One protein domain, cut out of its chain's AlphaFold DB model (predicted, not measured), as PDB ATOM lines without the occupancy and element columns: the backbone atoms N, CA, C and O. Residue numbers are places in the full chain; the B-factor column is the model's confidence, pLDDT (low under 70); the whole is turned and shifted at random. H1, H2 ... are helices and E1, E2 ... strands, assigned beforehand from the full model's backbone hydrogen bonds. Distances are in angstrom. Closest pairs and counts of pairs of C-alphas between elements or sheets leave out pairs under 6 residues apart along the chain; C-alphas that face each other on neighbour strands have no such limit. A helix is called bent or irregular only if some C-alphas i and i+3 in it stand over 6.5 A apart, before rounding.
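Overview. This is residues 177 to 317 and 441 to 457 of the 943 residues of an uncharacterized protein of Steccherinum ochraceum (UniProt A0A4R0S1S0). A five-stranded antiparallel sheet, curled like part of a barrel, wraps round one helix, H4. A second long helix, H2, runs beside the edge strand E5, with the short H3 next to it; H1 only grazes the sheet, and the long stretch of residues 285 to 309 runs on the side of the sheet away from H4. The printed part has 158 residues with four named helices and five named strands, in the order H1 E1 E2 E3 E4 H2 E5 H3 H4; the sheet's order is E3 E4 E1 E2 E5, and the class is mixed, helices and strands. The whole is compact and rounded, with a radius of gyration of the C-alphas of 15.4 A and spans of 43 by 38 by 34 A.

Arrangement. H1, residues 182 to 188, only grazes the sheet with residues 184 to 188. E1, residues 196 to 203, and E2, residues 212 to 216, form a hairpin, with N 198 and O 214 within hydrogen-bond range at 2.8 A. E3, residues 226 to 230, and E4, residues 233 to 241, form another, with N 228 and O 235 at 2.9 A. E4 is also the antiparallel neighbour of E1, with N 201 and O 238 at 3.0 A. H2, residues 249 to 267, stands only just at the sheet's level, at a height of 3.9 A. E5, residues 280 to 284, is antiparallel to E2, with N 215 and O 281 at 2.8 A; the closest C-alphas of H2 and E5 are those of Thr 259 and Val 282, 5.3 A apart. H3, residues 310 to 317, touches residues 254 to 261 of H2 at a steep tilt of 58 degrees, closest at the C-alphas of Gly 257 and Lys 317, 4.6 A. H4, residues 441 to 457, is on one face of the sheet, two layers, a helix over a sheet that curls round it; its closest C-alphas to E3 are Gln 451 and Ile 226, 7.1 A. Each O i to N i+4 pair is within hydrogen-bond range in H1, H2 and H3, and 10 of 13 are in H4.

Along the chain. H1 begins at C-alpha 182 (39.714, 67.522, 25.072). E4 is 26.5 A long, E1 22.7 A and H2 27.0 A. H4, 24.2 A, ends at C-alpha 457 (46.305, 66.281, 29.126); it is irregular, with C-alphas 443 and 446 7.2 A apart, and has a kink of 32 degrees near residue 448.

Size, cuts and confidence. The C-alphas farthest apart are those of Ser 177 and Ser 288, 45.3 A. Residues 318 to 440 are not printed, and C-alphas 317 and 441 are 18.8 A apart across the cut. The links from H2 to E5 and from E5 to H3 are long. Mean pLDDT of the printed part is 85.5; residue 232 and residues 287 to 299 are under 70.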
ATOM      1  N   SER A 177      40.911  76.477  37.521       85.75
ATOM      2  CA  SER A 177      40.218  75.289  37.013       85.75
ATOM      3  C   SER A 177      41.228  74.163  36.754       85.75
ATOM      4  O   SER A 177      42.353  74.418  36.329       85.75
ATOM      5  N   LYS A 178      40.846  72.903  36.997       84.50
ATOM      6  CA  LYS A 178      41.593  71.743  36.493       84.50
ATOM      7  C   LYS A 178      41.125  71.436  35.067       84.50
ATOM      8  O   LYS A 178      39.925  71.329  34.817       84.50
ATOM      9  N   LYS A 179      42.074  71.219  34.156       84.94
ATOM     10  CA  LYS A 179      41.807  70.738  32.801       84.94
ATOM     11  C   LYS A 179      41.438  69.244  32.786       84.94
ATOM     12  O   LYS A 179      42.018  68.439  33.515       84.94
ATOM     13  N   SER A 180      40.486  68.884  31.928       83.88
ATOM     14  CA  SER A 180      40.187  67.513  31.494       83.88
ATOM     15  C   SER A 180      40.562  67.349  30.019       83.88
ATOM     16  O   SER A 180      40.608  68.343  29.290       83.88
ATOM     17  N   ALA A 181      40.843  66.121  29.571       89.12
ATOM     18  CA  ALA A 181      41.296  65.906  28.199       89.12
ATOM     19  C   ALA A 181      40.212  66.262  27.159       89.12
ATOM     20  O   ALA A 181      39.099  65.717  27.182       89.12
ATOM     21  N   LEU A 182      40.560  67.128  26.202       88.94
ATOM     22  CA  LEU A 182      39.714  67.522  25.072       88.94
ATOM     23  C   LEU A 182      39.307  66.312  24.229       88.94
ATOM     24  O   LEU A 182      38.176  66.274  23.740       88.94
ATOM     25  N   PHE A 183      40.172  65.292  24.152       91.44
ATOM     26  CA  PHE A 183      39.879  63.986  23.554       91.44
ATOM     27  C   PHE A 183      38.481  63.474  23.912       91.44
ATOM     28  O   PHE A 183      37.703  63.099  23.032       91.44
ATOM     29  N   TRP A 184      38.125  63.506  25.195       89.62
ATOM     30  CA  TRP A 184      36.855  62.986  25.680       89.62
ATOM     31  C   TRP A 184      35.662  63.772  25.133       89.62
ATOM     32  O   TRP A 184      34.772  63.177  24.522       89.62
ATOM     33  N   ALA A 185      35.674  65.100  25.265       86.50
ATOM     34  CA  ALA A 185      34.616  65.967  24.745       86.50
ATOM     35  C   ALA A 185      34.507  65.898  23.210       86.50
ATOM     36  O   ALA A 185      33.404  65.797  22.668       86.50
ATOM     37  N   ASN A 186      35.644  65.874  22.510       87.56
ATOM     38  CA  ASN A 186      35.705  65.774  21.054       87.56
ATOM     39  C   ASN A 186      35.227  64.408  20.549       87.56
ATOM     40  O   ASN A 186      34.559  64.345  19.518       87.56
ATOM     41  N   THR A 187      35.485  63.305  21.266       86.62
ATOM     42  CA  THR A 187      34.949  61.994  20.864       86.62
ATOM     43  C   THR A 187      33.422  61.969  20.881       86.62
ATOM     44  O   THR A 187      32.846  61.453  19.925       86.62
ATOM     45  N   LEU A 188      32.761  62.540  21.898       86.44
ATOM     46  CA  LEU A 188      31.298  62.471  22.057       86.44
ATOM     47  C   LEU A 188      30.511  63.090  20.894       86.44
ATOM     48  O   LEU A 188      29.399  62.644  20.620       86.44
ATOM     49  N   GLN A 189      31.092  64.060  20.183       83.81
ATOM     50  CA  GLN A 189      30.469  64.741  19.039       83.81
ATOM     51  C   GLN A 189      30.164  63.796  17.857       83.81
ATOM     52  O   GLN A 189      29.392  64.140  16.962       83.81
ATOM     53  N   TYR A 190      30.755  62.597  17.832       83.50
ATOM     54  CA  TYR A 190      30.613  61.634  16.743       83.50
ATOM     55  C   TYR A 190      29.580  60.538  17.063       83.50
ATOM     56  O   TYR A 190      29.573  59.935  18.134       83.50
ATOM     57  N   ALA A 191      28.730  60.194  16.093       84.19
ATOM     58  CA  ALA A 191      27.850  59.029  16.210       84.19
ATOM     59  C   ALA A 191      28.658  57.713  16.186       84.19
ATOM     60  O   ALA A 191      29.614  57.593  15.417       84.19
ATOM     61  N   MET A 192      28.224  56.682  16.928       85.25
ATOM     62  CA  MET A 192      28.887  55.361  17.033       85.25
ATOM     63  C   MET A 192      28.839  54.489  15.748       85.25
ATOM     64  O   MET A 192      28.900  53.265  15.801       85.25
ATOM     65  N   LYS A 193      28.784  55.100  14.555       87.38
ATOM     66  CA  LYS A 193      28.780  54.426  13.237       87.38
ATOM     67  C   LYS A 193      30.129  53.778  12.870       87.38
ATOM     68  O   LYS A 193      30.230  53.076  11.861       87.38
ATOM     69  N   ARG A 194      31.181  54.069  13.637       90.81
ATOM     70  CA  ARG A 194      32.510  53.450  13.576       90.81
ATOM     71  C   ARG A 194      33.144  53.557  14.959       90.81
ATOM     72  O   ARG A 194      33.101  54.634  15.547       90.81
ATOM     73  N   LEU A 195      33.742  52.474  15.435       93.44
ATOM     74  CA  LEU A 195      34.489  52.435  16.690       93.44
ATOM     75  C   LEU A 195      35.948  52.061  16.412       93.44
ATOM     76  O   LEU A 195      36.247  51.324  15.471       93.44
ATOM     77  N   TYR A 196      36.847  52.592  17.228       93.94
ATOM     78  CA  TYR A 196      38.283  52.364  17.169       93.94
ATOM     79  C   TYR A 196      38.647  51.508  18.388       93.94
ATOM     80  O   TYR A 196      38.586  52.006  19.514       93.94
ATOM     81  N   PRO A 197      38.923  50.205  18.202       94.19
ATOM     82  CA  PRO A 197      39.300  49.333  19.303       94.19
ATOM     83  C   PRO A 197      40.728  49.626  19.760       94.19
ATOM     84  O   PRO A 197      41.637  49.756  18.944       94.19
ATOM     85  N   THR A 198      40.923  49.673  21.072       94.12
ATOM     86  CA  THR A 198      42.233  49.670  21.723       94.12
ATOM     87  C   THR A 198      42.297  48.440  22.617       94.12
ATOM     88  O   THR A 198      41.528  48.324  23.569       94.12
ATOM     89  N   PHE A 199      43.171  47.495  22.286       92.12
ATOM     90  CA  PHE A 199      43.425  46.310  23.096       92.12
ATOM     91  C   PHE A 199      44.189  46.725  24.354       92.12
ATOM     92  O   PHE A 199      45.182  47.447  24.255       92.12
ATOM     93  N   ILE A 200      43.735  46.267  25.518       92.75
ATOM     94  CA  ILE A 200      44.376  46.492  26.811       92.75
ATOM     95  C   ILE A 200      44.799  45.132  27.363       92.75
ATOM     96  O   ILE A 200      43.964  44.265  27.631       92.75
ATOM     97  N   THR A 201      46.110  44.949  27.510       90.88
ATOM     98  CA  THR A 201      46.726  43.735  28.059       90.88
ATOM     99  C   THR A 201      47.463  44.085  29.346       90.88
ATOM    100  O   THR A 201      48.332  44.960  29.337       90.88
ATOM    101  N   VAL A 202      47.127  43.399  30.437       90.31
ATOM    102  CA  VAL A 202      47.757  43.567  31.751       90.31
ATOM    103  C   VAL A 202      48.809  42.474  31.940       90.31
ATOM    104  O   VAL A 202      48.544  41.311  31.642       90.31
ATOM    105  N   GLN A 203      49.997  42.838  32.418       88.00
ATOM    106  CA  GLN A 203      51.092  41.917  32.722       88.00
ATOM    107  C   GLN A 203      51.493  42.094  34.194       88.00
ATOM    108  O   GLN A 203      51.921  43.180  34.601       88.00
ATOM    109  N   ALA A 204      51.310  41.032  34.980       83.38
ATOM    110  CA  ALA A 204      51.483  40.992  36.431       83.38
ATOM    111  C   ALA A 204      52.122  39.662  36.864       83.38
ATOM    112  O   ALA A 204      51.844  38.617  36.273       83.38
ATOM    113  N   ASP A 205      52.936  39.687  37.920       75.75
ATOM    114  CA  ASP A 205      53.606  38.486  38.425       75.75
ATOM    115  C   ASP A 205      52.689  37.652  39.337       75.75
ATOM    116  O   ASP A 205      52.330  38.054  40.453       75.75
ATOM    117  N   GLY A 206      52.365  36.446  38.864       71.25
ATOM    118  CA  GLY A 206      51.720  35.380  39.636       71.25
ATOM    119  C   GLY A 206      50.189  35.380  39.658       71.25
ATOM    120  O   GLY A 206      49.622  34.489  40.279       71.25
ATOM    121  N   GLU A 207      49.514  36.323  38.995       75.94
ATOM    122  CA  GLU A 207      48.047  36.353  38.907       75.94
ATOM    123  C   GLU A 207      47.551  36.595  37.477       75.94
ATOM    124  O   GLU A 207      48.141  37.344  36.699       75.94
ATOM    125  N   THR A 208      46.447  35.938  37.120       84.19
ATOM    126  CA  THR A 208      45.881  35.956  35.765       84.19
ATOM    127  C   THR A 208      44.985  37.172  35.517       84.19
ATOM    128  O   THR A 208      44.124  37.521  36.328       84.19
ATOM    129  N   HIS A 209      45.150  37.794  34.350       89.06
ATOM    130  CA  HIS A 209      44.354  38.932  33.889       89.06
ATOM    131  C   HIS A 209      43.871  38.680  32.460       89.06
ATOM    132  O   HIS A 209      44.692  38.528  31.556       89.06
ATOM    133  N   ALA A 210      42.554  38.655  32.233       89.88
ATOM    134  CA  ALA A 210      42.033  38.558  30.872       89.88
ATOM    135  C   ALA A 210      42.195  39.899  30.135       89.88
ATOM    136  O   ALA A 210      41.820  40.948  30.675       89.88
ATOM    137  N   PRO A 211      42.705  39.892  28.891       91.19
ATOM    138  CA  PRO A 211      42.775  41.094  28.078       91.19
ATOM    139  C   PRO A 211      41.368  41.536  27.654       91.19
ATOM    140  O   PRO A 211      40.437  40.734  27.549       91.19
ATOM    141  N   PHE A 212      41.205  42.825  27.372       93.31
ATOM    142  CA  PHE A 212      39.922  43.395  26.956       93.31
ATOM    143  C   PHE A 212      40.109  44.506  25.921       93.31
ATOM    144  O   PHE A 212      41.220  44.986  25.695       93.31
ATOM    145  N   ILE A 213      39.020  44.918  25.272       93.81
ATOM    146  CA  ILE A 213      39.029  46.022  24.308       93.81
ATOM    147  C   ILE A 213      38.316  47.233  24.911       93.81
ATOM    148  O   ILE A 213      37.178  47.132  25.376       93.81
ATOM    149  N   LEU A 214      38.961  48.393  24.820       95.19
ATOM    150  CA  LEU A 214      38.354  49.707  24.989       95.19
ATOM    151  C   LEU A 214      37.916  50.234  23.611       95.19
ATOM    152  O   LEU A 214      38.728  50.325  22.691       95.19
ATOM    153  N   LEU A 215      36.634  50.552  23.440       94.62
ATOM    154  CA  LEU A 215      36.043  50.982  22.170       94.62
ATOM    155  C   LEU A 215      35.666  52.465  22.222       94.62
ATOM    156  O   LEU A 215      34.685  52.836  22.867       94.62
ATOM    157  N   THR A 216      36.405  53.309  21.504       94.00
ATOM    158  CA  THR A 216      36.161  54.759  21.414       94.00
ATOM    159  C   THR A 216      35.634  55.172  20.037       94.00
ATOM    160  O   THR A 216      35.842  54.499  19.028       94.00
ATOM    161  N   ARG A 217      34.952  56.323  19.957       92.06
ATOM    162  CA  ARG A 217      34.460  56.896  18.681       92.06
ATOM    163  C   ARG A 217      35.573  57.459  17.787       92.06
ATOM    164  O   ARG A 217      35.366  57.660  16.593       92.06
ATOM    165  N   ARG A 218      36.746  57.723  18.368       91.50
ATOM    166  CA  ARG A 218      37.982  58.203  17.727       91.50
ATOM    167  C   ARG A 218      39.168  57.397  18.275       91.50
ATOM    168  O   ARG A 218      39.070  56.949  19.417       91.50
ATOM    169  N   PRO A 219      40.241  57.162  17.500       91.06
ATOM    170  CA  PRO A 219      41.390  56.398  17.983       91.06
ATOM    171  C   PRO A 219      42.048  57.137  19.148       91.06
ATOM    172  O   PRO A 219      42.250  58.345  19.057       91.06
ATOM    173  N   ILE A 220      42.377  56.422  20.223       91.25
ATOM    174  CA  ILE A 220      43.281  56.947  21.252       91.25
ATOM    175  C   ILE A 220      44.676  57.047  20.597       91.25
ATOM    176  O   ILE A 220      45.035  56.130  19.849       91.25
ATOM    177  N   PRO A 221      45.446  58.135  20.801       90.44
ATOM    178  CA  PRO A 221      46.822  58.228  20.313       90.44
ATOM    179  C   PRO A 221      47.712  57.125  20.909       90.44
ATOM    180  O   PRO A 221      47.331  56.442  21.860       90.44
ATOM    181  N   ALA A 222      48.920  56.950  20.368       86.56
ATOM    182  CA  ALA A 222      49.918  56.104  21.017       86.56
ATOM    183  C   ALA A 222      50.256  56.674  22.409       86.56
ATOM    184  O   ALA A 222      50.545  57.862  22.535       86.56
ATOM    185  N   LEU A 223      50.201  55.825  23.438       90.44
ATOM    186  CA  LEU A 223      50.507  56.164  24.830       90.44
ATOM    187  C   LEU A 223      51.655  55.274  25.346       90.44
ATOM    188  O   LEU A 223      51.778  54.135  24.878       90.44
ATOM    189  N   PRO A 224      52.471  55.749  26.308       91.00
ATOM    190  CA  PRO A 224      53.478  54.926  26.983       91.00
ATOM    191  C   PRO A 224      52.846  53.770  27.782       91.00
ATOM    192  O   PRO A 224      51.630  53.700  27.976       91.00
ATOM    193  N   ILE A 225      53.682  52.835  28.246       91.31
ATOM    194  CA  ILE A 225      53.232  51.696  29.060       91.31
ATOM    195  C   ILE A 225      52.799  52.211  30.434       91.31
ATOM    196  O   ILE A 225      53.612  52.710  31.207       91.31
ATOM    197  N   ILE A 226      51.519  52.050  30.767       91.94
ATOM    198  CA  ILE A 226      50.977  52.525  32.040       91.94
ATOM    199  C   ILE A 226      51.416  51.570  33.155       91.94
ATOM    200  O   ILE A 226      51.142  50.369  33.102       91.94
ATOM    201  N   THR A 227      52.057  52.104  34.196       89.69
ATOM    202  CA  THR A 227      52.291  51.370  35.445       89.69
ATOM    203  C   THR A 227      51.100  51.532  36.391       89.69
ATOM    204  O   THR A 227      50.609  52.641  36.606       89.69
ATOM    205  N   VAL A 228      50.667  50.426  36.996       89.44
ATOM    206  CA  VAL A 228      49.740  50.387  38.137       89.44
ATOM    207  C   VAL A 228      50.298  49.460  39.228       89.44
ATOM    208  O   VAL A 228      51.264  48.732  39.010       89.44
ATOM    209  N   PHE A 229      49.703  49.487  40.419       84.62
ATOM    210  CA  PHE A 229      50.136  48.726  41.588       84.62
ATOM    211  C   PHE A 229      48.977  47.916  42.170       84.62
ATOM    212  O   PHE A 229      48.013  48.479  42.695       84.62
ATOM    213  N   GLU A 230      49.072  46.588  42.098       81.62
ATOM    214  CA  GLU A 230      48.099  45.669  42.696       81.62
ATOM    215  C   GLU A 230      48.704  45.049  43.959       81.62
ATOM    216  O   GLU A 230      49.721  44.358  43.914       81.62
ATOM    217  N   SER A 231      48.110  45.350  45.116       74.25
ATOM    218  CA  SER A 231      48.592  44.906  46.434       74.25
ATOM    219  C   SER A 231      50.087  45.182  46.698       74.25
ATOM    220  O   SER A 231      50.764  44.393  47.353       74.25
ATOM    221  N   GLY A 232      50.611  46.297  46.175       69.88
ATOM    222  CA  GLY A 232      52.025  46.684  46.272       69.88
ATOM    223  C   GLY A 232      52.961  46.050  45.228       69.88
ATOM    224  O   GLY A 232      54.134  46.411  45.182       69.88
ATOM    225  N   ARG A 233      52.480  45.143  44.364       80.69
ATOM    226  CA  ARG A 233      53.251  44.627  43.217       80.69
ATOM    227  C   ARG A 233      53.123  45.579  42.030       80.69
ATOM    228  O   ARG A 233      52.020  46.043  41.742       80.69
ATOM    229  N   LYS A 234      54.226  45.843  41.320       85.50
ATOM    230  CA  LYS A 234      54.209  46.622  40.072       85.50
ATOM    231  C   LYS A 234      53.567  45.783  38.962       85.50
ATOM    232  O   LYS A 234      53.965  44.646  38.732       85.50
ATOM    233  N   VAL A 235      52.574  46.353  38.294       88.69
ATOM    234  CA  VAL A 235      51.795  45.746  37.211       88.69
ATOM    235  C   VAL A 235      51.877  46.677  36.007       88.69
ATOM    236  O   VAL A 235      51.741  47.892  36.142       88.69
ATOM    237  N   THR A 236      52.111  46.123  34.821       91.81
ATOM    238  CA  THR A 236      52.243  46.918  33.591       91.81
ATOM    239  C   THR A 236      51.040  46.717  32.683       91.81
ATOM    240  O   THR A 236      50.520  45.611  32.536       91.81
ATOM    241  N   VAL A 237      50.560  47.808  32.093       92.75
ATOM    242  CA  VAL A 237      49.369  47.835  31.247       92.75
ATOM    243  C   VAL A 237      49.761  48.401  29.892       92.75
ATOM    244  O   VAL A 237      50.074  49.583  29.747       92.75
ATOM    245  N   LYS A 238      49.742  47.532  28.883       91.94
ATOM    246  CA  LYS A 238      50.060  47.884  27.501       91.94
ATOM    247  C   LYS A 238      48.767  48.122  26.725       91.94
ATOM    248  O   LYS A 238      47.845  47.305  26.773       91.94
ATOM    249  N   MET A 239      48.729  49.227  25.987       91.75
ATOM    250  CA  MET A 239      47.636  49.586  25.084       91.75
ATOM    251  C   MET A 239      48.098  49.400  23.633       91.75
ATOM    252  O   MET A 239      49.205  49.803  23.280       91.75
ATOM    253  N   GLN A 240      47.281  48.771  22.784       88.12
ATOM    254  CA  GLN A 240      47.587  48.577  21.360       88.12
ATOM    255  C   GLN A 240      46.387  48.953  20.472       88.12
ATOM    256  O   GLN A 240      45.289  48.441  20.700       88.12
ATOM    257  N   PRO A 241      46.559  49.804  19.442       89.62
ATOM    258  CA  PRO A 241      45.474  50.166  18.536       89.62
ATOM    259  C   PRO A 241      45.077  48.992  17.631       89.62
ATOM    260  O   PRO A 241      45.924  48.244  17.142       89.62
ATOM    261  N   GLY A 242      43.776  48.847  17.383       87.94
ATOM    262  CA  GLY A 242      43.190  47.866  16.473       87.94
ATOM    263  C   GLY A 242      42.494  48.502  15.266       87.94
ATOM    264  O   GLY A 242      42.250  49.707  15.205       87.94
ATOM    265  N   ALA A 243      42.166  47.675  14.274       88.12
ATOM    266  CA  ALA A 243      41.552  48.114  13.028       88.12
ATOM    267  C   ALA A 243      40.140  48.694  13.268       88.12
ATOM    268  O   ALA A 243      39.332  48.054  13.948       88.12
ATOM    269  N   PRO A 244      39.787  49.862  12.688       91.25
ATOM    270  CA  PRO A 244      38.491  50.485  12.947       91.25
ATOM    271  C   PRO A 244      37.315  49.640  12.458       91.25
ATOM    272  O   PRO A 244      37.236  49.250  11.289       91.25
ATOM    273  N   TRP A 245      36.364  49.422  13.355       92.44
ATOM    274  CA  TRP A 245      35.235  48.520  13.188       92.44
ATOM    275  C   TRP A 245      33.926  49.285  12.962       92.44
ATOM    276  O   TRP A 245      33.774  50.440  13.364       92.44
ATOM    277  N   LYS A 246      32.965  48.632  12.305       93.12
ATOM    278  CA  LYS A 246      31.587  49.104  12.137       93.12
ATOM    279  C   LYS A 246      30.648  48.111  12.842       93.12
ATOM    280  O   LYS A 246      30.360  47.077  12.238       93.12
ATOM    281  N   PRO A 247      30.208  48.377  14.080       91.69
ATOM    282  CA  PRO A 247      29.196  47.552  14.734       91.69
ATOM    283  C   PRO A 247      27.823  47.699  14.060       91.69
ATOM    284  O   PRO A 247      27.533  48.722  13.432       91.69
ATOM    285  N   SER A 248      26.958  46.698  14.230       93.56
ATOM    286  CA  SER A 248      25.510  46.854  14.047       93.56
ATOM    287  C   SER A 248      24.877  47.574  15.250       93.56
ATOM    288  O   SER A 248      25.493  47.690  16.310       93.56
ATOM    289  N   GLN A 249      23.631  48.043  15.118       92.00
ATOM    290  CA  GLN A 249      22.941  48.715  16.230       92.00
ATOM    291  C   GLN A 249      22.757  47.784  17.442       92.00
ATOM    292  O   GLN A 249      22.984  48.213  18.572       92.00
ATOM    293  N   GLU A 250      22.428  46.507  17.218       92.69
ATOM    294  CA  GLU A 250      22.305  45.533  18.311       92.69
ATOM    295  C   GLU A 250      23.653  45.298  19.000       92.69
ATOM    296  O   GLU A 250      23.717  45.323  20.222       92.69
ATOM    297  N   GLN A 251      24.757  45.215  18.249       93.50
ATOM    298  CA  GLN A 251      26.099  45.088  18.829       93.50
ATOM    299  C   GLN A 251      26.472  46.277  19.727       93.50
ATOM    300  O   GLN A 251      27.120  46.084  20.755       93.50
ATOM    301  N   ILE A 252      26.028  47.497  19.396       93.12
ATOM    302  CA  ILE A 252      26.184  48.665  20.279       93.12
ATOM    303  C   ILE A 252      25.352  48.485  21.560       93.12
ATOM    304  O   ILE A 252      25.858  48.742  22.651       93.12
ATOM    305  N   HIS A 253      24.104  48.017  21.456       93.31
ATOM    306  CA  HIS A 253      23.208  47.813  22.604       93.31
ATOM    307  C   HIS A 253      23.672  46.661  23.522       93.31
ATOM    308  O   HIS A 253      23.603  46.774  24.747       93.31
ATOM    309  N   GLN A 254      24.202  45.578  22.950       94.12
ATOM    310  CA  GLN A 254      24.848  44.471  23.660       94.12
ATOM    311  C   GLN A 254      26.061  44.965  24.464       94.12
ATOM    312  O   GLN A 254      26.119  44.795  25.684       94.12
ATOM    313  N   LEU A 255      26.993  45.657  23.799       94.50
ATOM    314  CA  LEU A 255      28.197  46.202  24.431       94.50
ATOM    315  C   LEU A 255      27.885  47.292  25.466       94.50
ATOM    316  O   LEU A 255      28.577  47.380  26.479       94.50
ATOM    317  N   HIS A 256      26.833  48.090  25.263       93.38
ATOM    318  CA  HIS A 256      26.337  49.053  26.252       93.38
ATOM    319  C   HIS A 256      25.852  48.365  27.532       93.38
ATOM    320  O   HIS A 256      26.268  48.760  28.622       93.38
ATOM    321  N   GLY A 257      25.056  47.297  27.408       92.44
ATOM    322  CA  GLY A 257      24.595  46.495  28.544       92.44
ATOM    323  C   GLY A 257      25.748  45.890  29.350       92.44
ATOM    324  O   GLY A 257      25.813  46.074  30.567       92.44
ATOM    325  N   PHE A 258      26.710  45.253  28.673       94.62
ATOM    326  CA  PHE A 258      27.927  44.729  29.307       94.62
ATOM    327  C   PHE A 258      28.758  45.837  29.978       94.62
ATOM    328  O   PHE A 258      29.173  45.699  31.129       94.62
ATOM    329  N   THR A 259      28.947  46.974  29.302       93.69
ATOM    330  CA  THR A 259      29.688  48.133  29.831       93.69
ATOM    331  C   THR A 259      29.037  48.676  31.111       93.69
ATOM    332  O   THR A 259      29.720  48.907  32.111       93.69
ATOM    333  N   LEU A 260      27.705  48.813  31.134       90.88
ATOM    334  CA  LEU A 260      26.973  49.204  32.339       90.88
ATOM    335  C   LEU A 260      27.058  48.143  33.447       90.88
ATOM    336  O   LEU A 260      27.187  48.527  34.612       90.88
ATOM    337  N   ARG A 261      27.047  46.837  33.129       91.12
ATOM    338  CA  ARG A 261      27.278  45.773  34.126       91.12
ATOM    339  C   ARG A 261      28.645  45.940  34.784       91.12
ATOM    340  O   ARG A 261      28.697  46.051  36.006       91.12
ATOM    341  N   VAL A 262      29.720  46.045  33.999       91.12
ATOM    342  CA  VAL A 262      31.089  46.270  34.500       91.12
ATOM    343  C   VAL A 262      31.133  47.462  35.461       91.12
ATOM    344  O   VAL A 262      31.586  47.319  36.598       91.12
ATOM    345  N   PHE A 263      30.605  48.620  35.052       88.56
ATOM    346  CA  PHE A 263      30.627  49.825  35.886       88.56
ATOM    347  C   PHE A 263      29.791  49.693  37.171       88.56
ATOM    348  O   PHE A 263      30.223  50.167  38.228       88.56
ATOM    349  N   ARG A 264      28.627  49.028  37.119       87.25
ATOM    350  CA  ARG A 264      27.812  48.701  38.307       87.25
ATOM    351  C   ARG A 264      28.584  47.809  39.277       87.25
ATOM    352  O   ARG A 264      28.633  48.108  40.468       87.25
ATOM    353  N   THR A 265      29.225  46.759  38.763       87.06
ATOM    354  CA  THR A 265      29.974  45.765  39.539       87.06
ATOM    355  C   THR A 265      31.201  46.364  40.229       87.06
ATOM    356  O   THR A 265      31.348  46.171  41.437       87.06
ATOM    357  N   ILE A 266      32.071  47.094  39.514       87.25
ATOM    358  CA  ILE A 266      33.310  47.645  40.107       87.25
ATOM    359  C   ILE A 266      33.016  48.771  41.102       87.25
ATOM    360  O   ILE A 266      33.652  48.863  42.146       87.25
ATOM    361  N   SER A 267      32.012  49.608  40.820       80.62
ATOM    362  CA  SER A 267      31.667  50.736  41.693       80.62
ATOM    363  C   SER A 267      30.703  50.377  42.832       80.62
ATOM    364  O   SER A 267      30.514  51.207  43.726       80.62
ATOM    365  N   ASN A 268      30.107  49.174  42.791       82.12
ATOM    366  CA  ASN A 268      29.014  48.687  43.643       82.12
ATOM    367  C   ASN A 268      27.879  49.719  43.814       82.12
ATOM    368  O   ASN A 268      27.464  50.057  44.925       82.12
ATOM    369  N   LYS A 269      27.406  50.261  42.684       78.19
ATOM    370  CA  LYS A 269      26.342  51.277  42.597       78.19
ATOM    371  C   LYS A 269      25.407  50.960  41.432       78.19
ATOM    372  O   LYS A 269      25.860  50.556  40.363       78.19
ATOM    373  N   GLY A 270      24.120  51.264  41.592       74.75
ATOM    374  CA  GLY A 270      23.188  51.354  40.468       74.75
ATOM    375  C   GLY A 270      23.546  52.541  39.570       74.75
ATOM    376  O   GLY A 270      23.167  53.672  39.862       74.75
ATOM    377  N   LEU A 271      24.302  52.282  38.504       74.44
ATOM    378  CA  LEU A 271      24.600  53.238  37.440       74.44
ATOM    379  C   LEU A 271      23.717  52.945  36.221       74.44
ATOM    380  O   LEU A 271      23.568  51.791  35.819       74.44
ATOM    381  N   GLY A 272      23.176  54.002  35.623       71.81
ATOM    382  CA  GLY A 272      22.495  53.975  34.333       71.81
ATOM    383  C   GLY A 272      22.821  55.262  33.583       71.81
ATOM    384  O   GLY A 272      22.702  56.344  34.150       71.81
ATOM    385  N   SER A 273      23.274  55.141  32.336       76.19
ATOM    386  CA  SER A 273      23.635  56.274  31.479       76.19
ATOM    387  C   SER A 273      23.323  55.946  30.019       76.19
ATOM    388  O   SER A 273      23.366  54.775  29.631       76.19
ATOM    389  N   SER A 274      22.998  56.962  29.214       83.88
ATOM    390  CA  SER A 274      22.733  56.772  27.780       83.88
ATOM    391  C   SER A 274      24.008  56.374  27.039       83.88
ATOM    392  O   SER A 274      25.099  56.822  27.394       83.88
ATOM    393  N   ILE A 275      23.850  55.608  25.959       84.31
ATOM    394  CA  ILE A 275      24.912  55.280  24.996       84.31
ATOM    395  C   ILE A 275      25.661  56.557  24.577       84.31
ATOM    396  O   ILE A 275      26.891  56.591  24.563       84.31
ATOM    397  N   ASP A 276      24.928  57.643  24.323       82.12
ATOM    398  CA  ASP A 276      25.497  58.909  23.850       82.12
ATOM    399  C   ASP A 276      26.402  59.599  24.877       82.12
ATOM    400  O   ASP A 276      27.348  60.275  24.483       82.12
ATOM    401  N   LYS A 277      26.156  59.405  26.180       82.69
ATOM    402  CA  LYS A 277      26.902  60.061  27.269       82.69
ATOM    403  C   LYS A 277      28.192  59.340  27.658       82.69
ATOM    404  O   LYS A 277      29.050  59.941  28.305       82.69
ATOM    405  N   LEU A 278      28.340  58.067  27.294       86.25
ATOM    406  CA  LEU A 278      29.534  57.294  27.629       86.25
ATOM    407  C   LEU A 278      30.678  57.608  26.647       86.25
ATOM    408  O   LEU A 278      30.455  57.518  25.440       86.25
ATOM    409  N   PRO A 279      31.902  57.927  27.112       85.25
ATOM    410  CA  PRO A 279      33.073  58.146  26.250       85.25
ATOM    411  C   PRO A 279      33.449  56.909  25.424       85.25
ATOM    412  O   PRO A 279      33.728  57.002  24.225       85.25
ATOM    413  N   TYR A 280      33.445  55.752  26.084       91.75
ATOM    414  CA  TYR A 280      33.911  54.469  25.576       91.75
ATOM    415  C   TYR A 280      32.967  53.336  25.989       91.75
ATOM    416  O   TYR A 280      32.254  53.430  26.989       91.75
ATOM    417  N   LEU A 281      33.009  52.248  25.224       93.62
ATOM    418  CA  LEU A 281      32.450  50.949  25.599       93.62
ATOM    419  C   LEU A 281      33.592  49.981  25.936       93.62
ATOM    420  O   LEU A 281      34.722  50.166  25.485       93.62
ATOM    421  N   VAL A 282      33.300  48.944  26.715       94.56
ATOM    422  CA  VAL A 282      34.233  47.855  27.041       94.56
ATOM    423  C   VAL A 282      33.724  46.567  26.392       94.56
ATOM    424  O   VAL A 282      32.522  46.306  26.418       94.56
ATOM    425  N   ALA A 283      34.620  45.758  25.822       94.50
ATOM    426  CA  ALA A 283      34.293  44.435  25.289       94.50
ATOM    427  C   ALA A 283      35.257  43.359  25.834       94.50
ATOM    428  O   ALA A 283      36.472  43.594  25.839       94.50
ATOM    429  N   PRO A 284      34.756  42.188  26.271       93.69
ATOM    430  CA  PRO A 284      35.590  41.067  26.689       93.69
ATOM    431  C   PRO A 284      36.159  40.325  25.473       93.69
ATOM    432  O   PRO A 284      35.495  40.217  24.438       93.69
ATOM    433  N   LEU A 285      37.367  39.782  25.612       89.62
ATOM    434  CA  LEU A 285      37.987  38.910  24.614       89.62
ATOM    435  C   LEU A 285      37.774  37.431  24.956       89.62
ATOM    436  O   LEU A 285      37.608  37.073  26.120       89.62
ATOM    437  N   VAL A 286      37.821  36.568  23.941       82.06
ATOM    438  CA  VAL A 286      37.948  35.116  24.134       82.06
ATOM    439  C   VAL A 286      39.355  34.803  24.668       82.06
ATOM    440  O   VAL A 286      40.349  35.268  24.108       82.06
ATOM    441  N   CYS A 287      39.449  34.020  25.747       57.19
ATOM    442  CA  CYS A 287      40.667  33.852  26.560       57.19
ATOM    443  C   CYS A 287      41.844  33.103  25.890       57.19
ATOM    444  O   CYS A 287      42.829  32.808  26.561       57.19
ATOM    445  N   SER A 288      41.763  32.772  24.600       54.34
ATOM    446  CA  SER A 288      42.785  32.016  23.861       54.34
ATOM    447  C   SER A 288      43.882  32.874  23.216       54.34
ATOM    448  O   SER A 288      44.883  32.322  22.766       54.34
ATOM    449  N   LEU A 289      43.715  34.200  23.157       53.59
ATOM    450  CA  LEU A 289      44.674  35.110  22.520       53.59
ATOM    451  C   LEU A 289      45.948  35.275  23.356       53.59
ATOM    452  O   LEU A 289      45.909  35.785  24.476       53.59
ATOM    453  N   THR A 290      47.097  34.942  22.774       50.53
ATOM    454  CA  THR A 290      48.408  35.205  23.380       50.53
ATOM    455  C   THR A 290      48.985  36.538  22.906       50.53
ATOM    456  O   THR A 290      48.869  36.926  21.743       50.53
ATOM    457  N   SER A 291      49.711  37.239  23.783       49.31
ATOM    458  CA  SER A 291      50.330  38.545  23.480       49.31
ATOM    459  C   SER A 291      51.347  38.523  22.322       49.31
ATOM    460  O   SER A 291      51.797  39.578  21.874       49.31
ATOM    461  N   ALA A 292      51.717  37.338  21.822       43.69
ATOM    462  CA  ALA A 292      52.548  37.153  20.637       43.69
ATOM    463  C   ALA A 292      51.801  37.428  19.315       43.69
ATOM    464  O   ALA A 292      52.437  37.824  18.338       43.69
ATOM    465  N   GLU A 293      50.476  37.253  19.284       48.94
ATOM    466  CA  GLU A 293      49.637  37.375  18.080       48.94
ATOM    467  C   GLU A 293      49.307  38.838  17.735       48.94
ATOM    468  O   GLU A 293      48.994  39.166  16.592       48.94
ATOM    469  N   LEU A 294      49.466  39.756  18.696       52.03
ATOM    470  CA  LEU A 294      49.270  41.205  18.535       52.03
ATOM    471  C   LEU A 294      50.513  41.935  17.977       52.03
ATOM    472  O   LEU A 294      50.724  43.120  18.252       52.03
ATOM    473  N   LYS A 295      51.358  41.244  17.197       45.84
ATOM    474  CA  LYS A 295      52.513  41.835  16.499       45.84
ATOM    475  C   LYS A 295      52.085  42.425  15.154       45.84
ATOM    476  O   LYS A 295      51.681  41.706  14.245       45.84
ATOM    477  N   THR A 296      52.197  43.742  15.018       49.03
ATOM    478  CA  THR A 296      51.839  44.478  13.800       49.03
ATOM    479  C   THR A 296      53.014  44.591  12.826       49.03
ATOM    480  O   THR A 296      54.148  44.857  13.217       49.03
ATOM    481  N   HIS A 297      52.728  44.467  11.528       46.50
ATOM    482  CA  HIS A 297      53.544  45.097  10.484       46.50
ATOM    483  C   HIS A 297      52.986  46.506  10.227       46.50
ATOM    484  O   HIS A 297      51.765  46.666  10.253       46.50
ATOM    485  N   SER A 298      53.861  47.486   9.968       61.47
ATOM    486  CA  SER A 298      53.609  48.947   9.937       61.47
ATOM    487  C   SER A 298      52.163  49.398   9.658       61.47
ATOM    488  O   SER A 298      51.553  50.057  10.495       61.47
ATOM    489  N   TRP A 299      51.581  49.021   8.516       67.00
ATOM    490  CA  TRP A 299      50.260  49.500   8.074       67.00
ATOM    491  C   TRP A 299      49.047  48.630   8.468       67.00
ATOM    492  O   TRP A 299      47.915  48.939   8.077       67.00
ATOM    493  N   LYS A 300      49.246  47.510   9.178       71.81
ATOM    494  CA  LYS A 300      48.204  46.509   9.477       71.81
ATOM    495  C   LYS A 300      47.901  46.429  10.974       71.81
ATOM    496  O   LYS A 300      48.566  45.708  11.710       71.81
ATOM    497  N   LEU A 301      46.840  47.115  11.392       79.25
ATOM    498  CA  LEU A 301      46.256  46.985  12.731       79.25
ATOM    499  C   LEU A 301      45.457  45.663  12.862       79.25
ATOM    500  O   LEU A 301      44.812  45.259  11.888       79.25
ATOM    501  N   PRO A 302      45.447  44.996  14.036       82.81
ATOM    502  CA  PRO A 302      44.694  43.758  14.263       82.81
ATOM    503  C   PRO A 302      43.174  43.982  14.225       82.81
ATOM    504  O   PRO A 302      42.669  44.968  14.764       82.81
ATOM    505  N   SER A 303      42.426  43.066  13.600       83.81
ATOM    506  CA  SER A 303      40.955  43.116  13.562       83.81
ATOM    507  C   SER A 303      40.336  42.504  14.818       83.81
ATOM    508  O   SER A 303      40.861  41.535  15.349       83.81
ATOM    509  N   ILE A 304      39.180  43.020  15.244       85.62
ATOM    510  CA  ILE A 304      38.379  42.467  16.355       85.62
ATOM    511  C   ILE A 304      37.290  41.475  15.901       85.62
ATOM    512  O   ILE A 304      36.528  40.960  16.720       85.62
ATOM    513  N   SER A 305      37.194  41.199  14.596       79.25
ATOM    514  CA  SER A 305      36.252  40.227  14.026       79.25
ATOM    515  C   SER A 305      36.455  38.832  14.627       79.25
ATOM    516  O   SER A 305      37.499  38.225  14.420       79.25
ATOM    517  N   GLY A 306      35.449  38.323  15.343       81.25
ATOM    518  CA  GLY A 306      35.492  37.006  15.993       81.25
ATOM    519  C   GLY A 306      36.237  36.956  17.332       81.25
ATOM    520  O   GLY A 306      36.295  35.888  17.926       81.25
ATOM    521  N   LEU A 307      36.782  38.077  17.825       87.19
ATOM    522  CA  LEU A 307      37.559  38.102  19.076       87.19
ATOM    523  C   LEU A 307      36.729  38.459  20.321       87.19
ATOM    524  O   LEU A 307      37.152  38.167  21.437       87.19
ATOM    525  N   ILE A 308      35.571  39.107  20.143       90.75
ATOM    526  CA  ILE A 308      34.673  39.493  21.241       90.75
ATOM    527  C   ILE A 308      33.879  38.270  21.716       90.75
ATOM    528  O   ILE A 308      33.218  37.615  20.909       90.75
ATOM    529  N   ALA A 309      33.895  38.007  23.024       91.62
ATOM    530  CA  ALA A 309      33.134  36.925  23.652       91.62
ATOM    531  C   ALA A 309      31.641  37.297  23.790       91.62
ATOM    532  O   ALA A 309      31.184  37.702  24.860       91.62
ATOM    533  N   TRP A 310      30.883  37.207  22.692       92.81
ATOM    534  CA  TRP A 310      29.480  37.646  22.627       92.81
ATOM    535  C   TRP A 310      28.555  36.929  23.615       92.81
ATOM    536  O   TRP A 310      27.717  37.591  24.223       92.81
ATOM    537  N   ASP A 311      28.761  35.634  23.863       91.12
ATOM    538  CA  ASP A 311      27.953  34.865  24.820       91.12
ATOM    539  C   ASP A 311      28.027  35.475  26.232       91.12
ATOM    540  O   ASP A 311      27.015  35.644  26.910       91.12
ATOM    541  N   LEU A 312      29.225  35.911  26.643       91.19
ATOM    542  CA  LEU A 312      29.462  36.611  27.907       91.19
ATOM    543  C   LEU A 312      28.867  38.032  27.913       91.19
ATOM    544  O   LEU A 312      28.385  38.495  28.948       91.19
ATOM    545  N   VAL A 313      28.877  38.725  26.769       93.56
ATOM    546  CA  VAL A 313      28.256  40.052  26.616       93.56
ATOM    547  C   VAL A 313      26.742  39.967  26.818       93.56
ATOM    548  O   VAL A 313      26.197  40.743  27.606       93.56
ATOM    549  N   ASP A 314      26.063  39.015  26.174       92.75
ATOM    550  CA  ASP A 314      24.613  38.840  26.315       92.75
ATOM    551  C   ASP A 314      24.208  38.285  27.686       92.75
ATOM    552  O   ASP A 314      23.212  38.737  28.254       92.75
ATOM    553  N   LEU A 315      24.998  37.380  28.268       90.56
ATOM    554  CA  LEU A 315      24.764  36.868  29.619       90.56
ATOM    555  C   LEU A 315      24.834  37.997  30.667       90.56
ATOM    556  O   LEU A 315      23.932  38.148  31.490       90.56
ATOM    557  N   ALA A 316      25.859  38.856  30.584       90.44
ATOM    558  CA  ALA A 316      26.039  40.002  31.478       90.44
ATOM    559  C   ALA A 316      25.002  41.122  31.261       90.44
ATOM    560  O   ALA A 316      24.634  41.820  32.213       90.44
ATOM    561  N   LYS A 317      24.518  41.295  30.023       89.12
ATOM    562  CA  LYS A 317      23.400  42.185  29.663       89.12
ATOM    563  C   LYS A 317      22.097  41.737  30.339       89.12
ATOM    564  O   LYS A 317      21.345  42.595  30.793       89.12
ATOM    565  N   SER A 441      40.915  42.340  36.108       92.12
ATOM    566  CA  SER A 441      41.313  43.358  35.123       92.12
ATOM    567  C   SER A 441      40.365  44.565  35.087       92.12
ATOM    568  O   SER A 441      40.811  45.699  34.918       92.12
ATOM    569  N   MET A 442      39.064  44.358  35.323       92.75
ATOM    570  CA  MET A 442      38.084  45.443  35.452       92.75
ATOM    571  C   MET A 442      38.261  46.270  36.737       92.75
ATOM    572  O   MET A 442      37.951  47.461  36.724       92.75
ATOM    573  N   LEU A 443      38.784  45.701  37.832       91.12
ATOM    574  CA  LEU A 443      39.085  46.462  39.056       91.12
ATOM    575  C   LEU A 443      40.197  47.503  38.836       91.12
ATOM    576  O   LEU A 443      40.144  48.575  39.439       91.12
ATOM    577  N   LEU A 444      41.148  47.235  37.932       91.81
ATOM    578  CA  LEU A 444      42.205  48.180  37.547       91.81
ATOM    579  C   LEU A 444      41.702  49.319  36.638       91.81
ATOM    580  O   LEU A 444      42.337  50.376  36.578       91.81
ATOM    581  N   LEU A 445      40.564  49.138  35.951       92.62
ATOM    582  CA  LEU A 445      40.074  50.042  34.902       92.62
ATOM    583  C   LEU A 445      39.992  51.525  35.327       92.62
ATOM    584  O   LEU A 445      40.446  52.361  34.549       92.62
ATOM    585  N   PRO A 446      39.506  51.914  36.525       91.88
ATOM    586  CA  PRO A 446      39.483  53.324  36.930       91.88
ATOM    587  C   PRO A 446      40.871  53.964  37.033       91.88
ATOM    588  O   PRO A 446      41.028  55.128  36.677       91.88
ATOM    589  N   SER A 447      41.869  53.203  37.492       91.44
ATOM    590  CA  SER A 447      43.262  53.653  37.618       91.44
ATOM    591  C   SER A 447      43.914  53.791  36.241       91.44
ATOM    592  O   SER A 447      44.527  54.818  35.955       91.44
ATOM    593  N   ILE A 448      43.685  52.814  35.353       92.62
ATOM    594  CA  ILE A 448      44.107  52.865  33.944       92.62
ATOM    595  C   ILE A 448      43.494  54.092  33.256       92.62
ATOM    596  O   ILE A 448      44.214  54.899  32.678       92.62
ATOM    597  N   MET A 449      42.176  54.288  33.365       92.06
ATOM    598  CA  MET A 449      41.496  55.404  32.702       92.06
ATOM    599  C   MET A 449      41.875  56.775  33.273       92.06
ATOM    600  O   MET A 449      41.845  57.757  32.533       92.06
ATOM    601  N   HIS A 450      42.258  56.866  34.551       90.44
ATOM    602  CA  HIS A 450      42.802  58.104  35.109       90.44
ATOM    603  C   HIS A 450      44.185  58.436  34.528       90.44
ATOM    604  O   HIS A 450      44.417  59.589  34.168       90.44
ATOM    605  N   GLN A 451      45.062  57.437  34.371       91.19
ATOM    606  CA  GLN A 451      46.364  57.612  33.717       91.19
ATOM    607  C   GLN A 451      46.223  57.973  32.232       91.19
ATOM    608  O   GLN A 451      46.868  58.909  31.776       91.19
ATOM    609  N   VAL A 452      45.308  57.325  31.498       93.06
ATOM    610  CA  VAL A 452      44.971  57.707  30.112       93.06
ATOM    611  C   VAL A 452      44.534  59.176  30.036       93.06
ATOM    612  O   VAL A 452      45.020  59.905  29.180       93.06
ATOM    613  N   ASP A 453      43.667  59.639  30.941       91.44
ATOM    614  CA  ASP A 453      43.252  61.050  30.998       91.44
ATOM    615  C   ASP A 453      44.427  62.006  31.288       91.44
ATOM    616  O   ASP A 453      44.524  63.048  30.644       91.44
ATOM    617  N   GLN A 454      45.364  61.646  32.178       91.50
ATOM    618  CA  GLN A 454      46.502  62.526  32.489       91.50
ATOM    619  C   GLN A 454      47.519  62.565  31.336       91.50
ATOM    620  O   GLN A 454      48.027  63.633  31.009       91.50
ATOM    621  N   LEU A 455      47.768  61.431  30.670       94.00
ATOM    622  CA  LEU A 455      48.627  61.356  29.484       94.00
ATOM    623  C   LEU A 455      48.046  62.143  28.297       94.00
ATOM    624  O   LEU A 455      48.795  62.791  27.571       94.00
ATOM    625  N   LEU A 456      46.721  62.150  28.118       94.12
ATOM    626  CA  LEU A 456      46.064  62.984  27.104       94.12
ATOM    627  C   LEU A 456      46.208  64.483  27.427       94.12
ATOM    628  O   LEU A 456      46.555  65.259  26.540       94.12
ATOM    629  N   VAL A 457      46.045  64.891  28.693       93.25
ATOM    630  CA  VAL A 457      46.305  66.281  29.126       93.25
ATOM    631  C   VAL A 457      47.784  66.670  28.943       93.25
ATOM    632  O   VAL A 457      48.062  67.802  28.550       93.25
TER     633      VAL A 457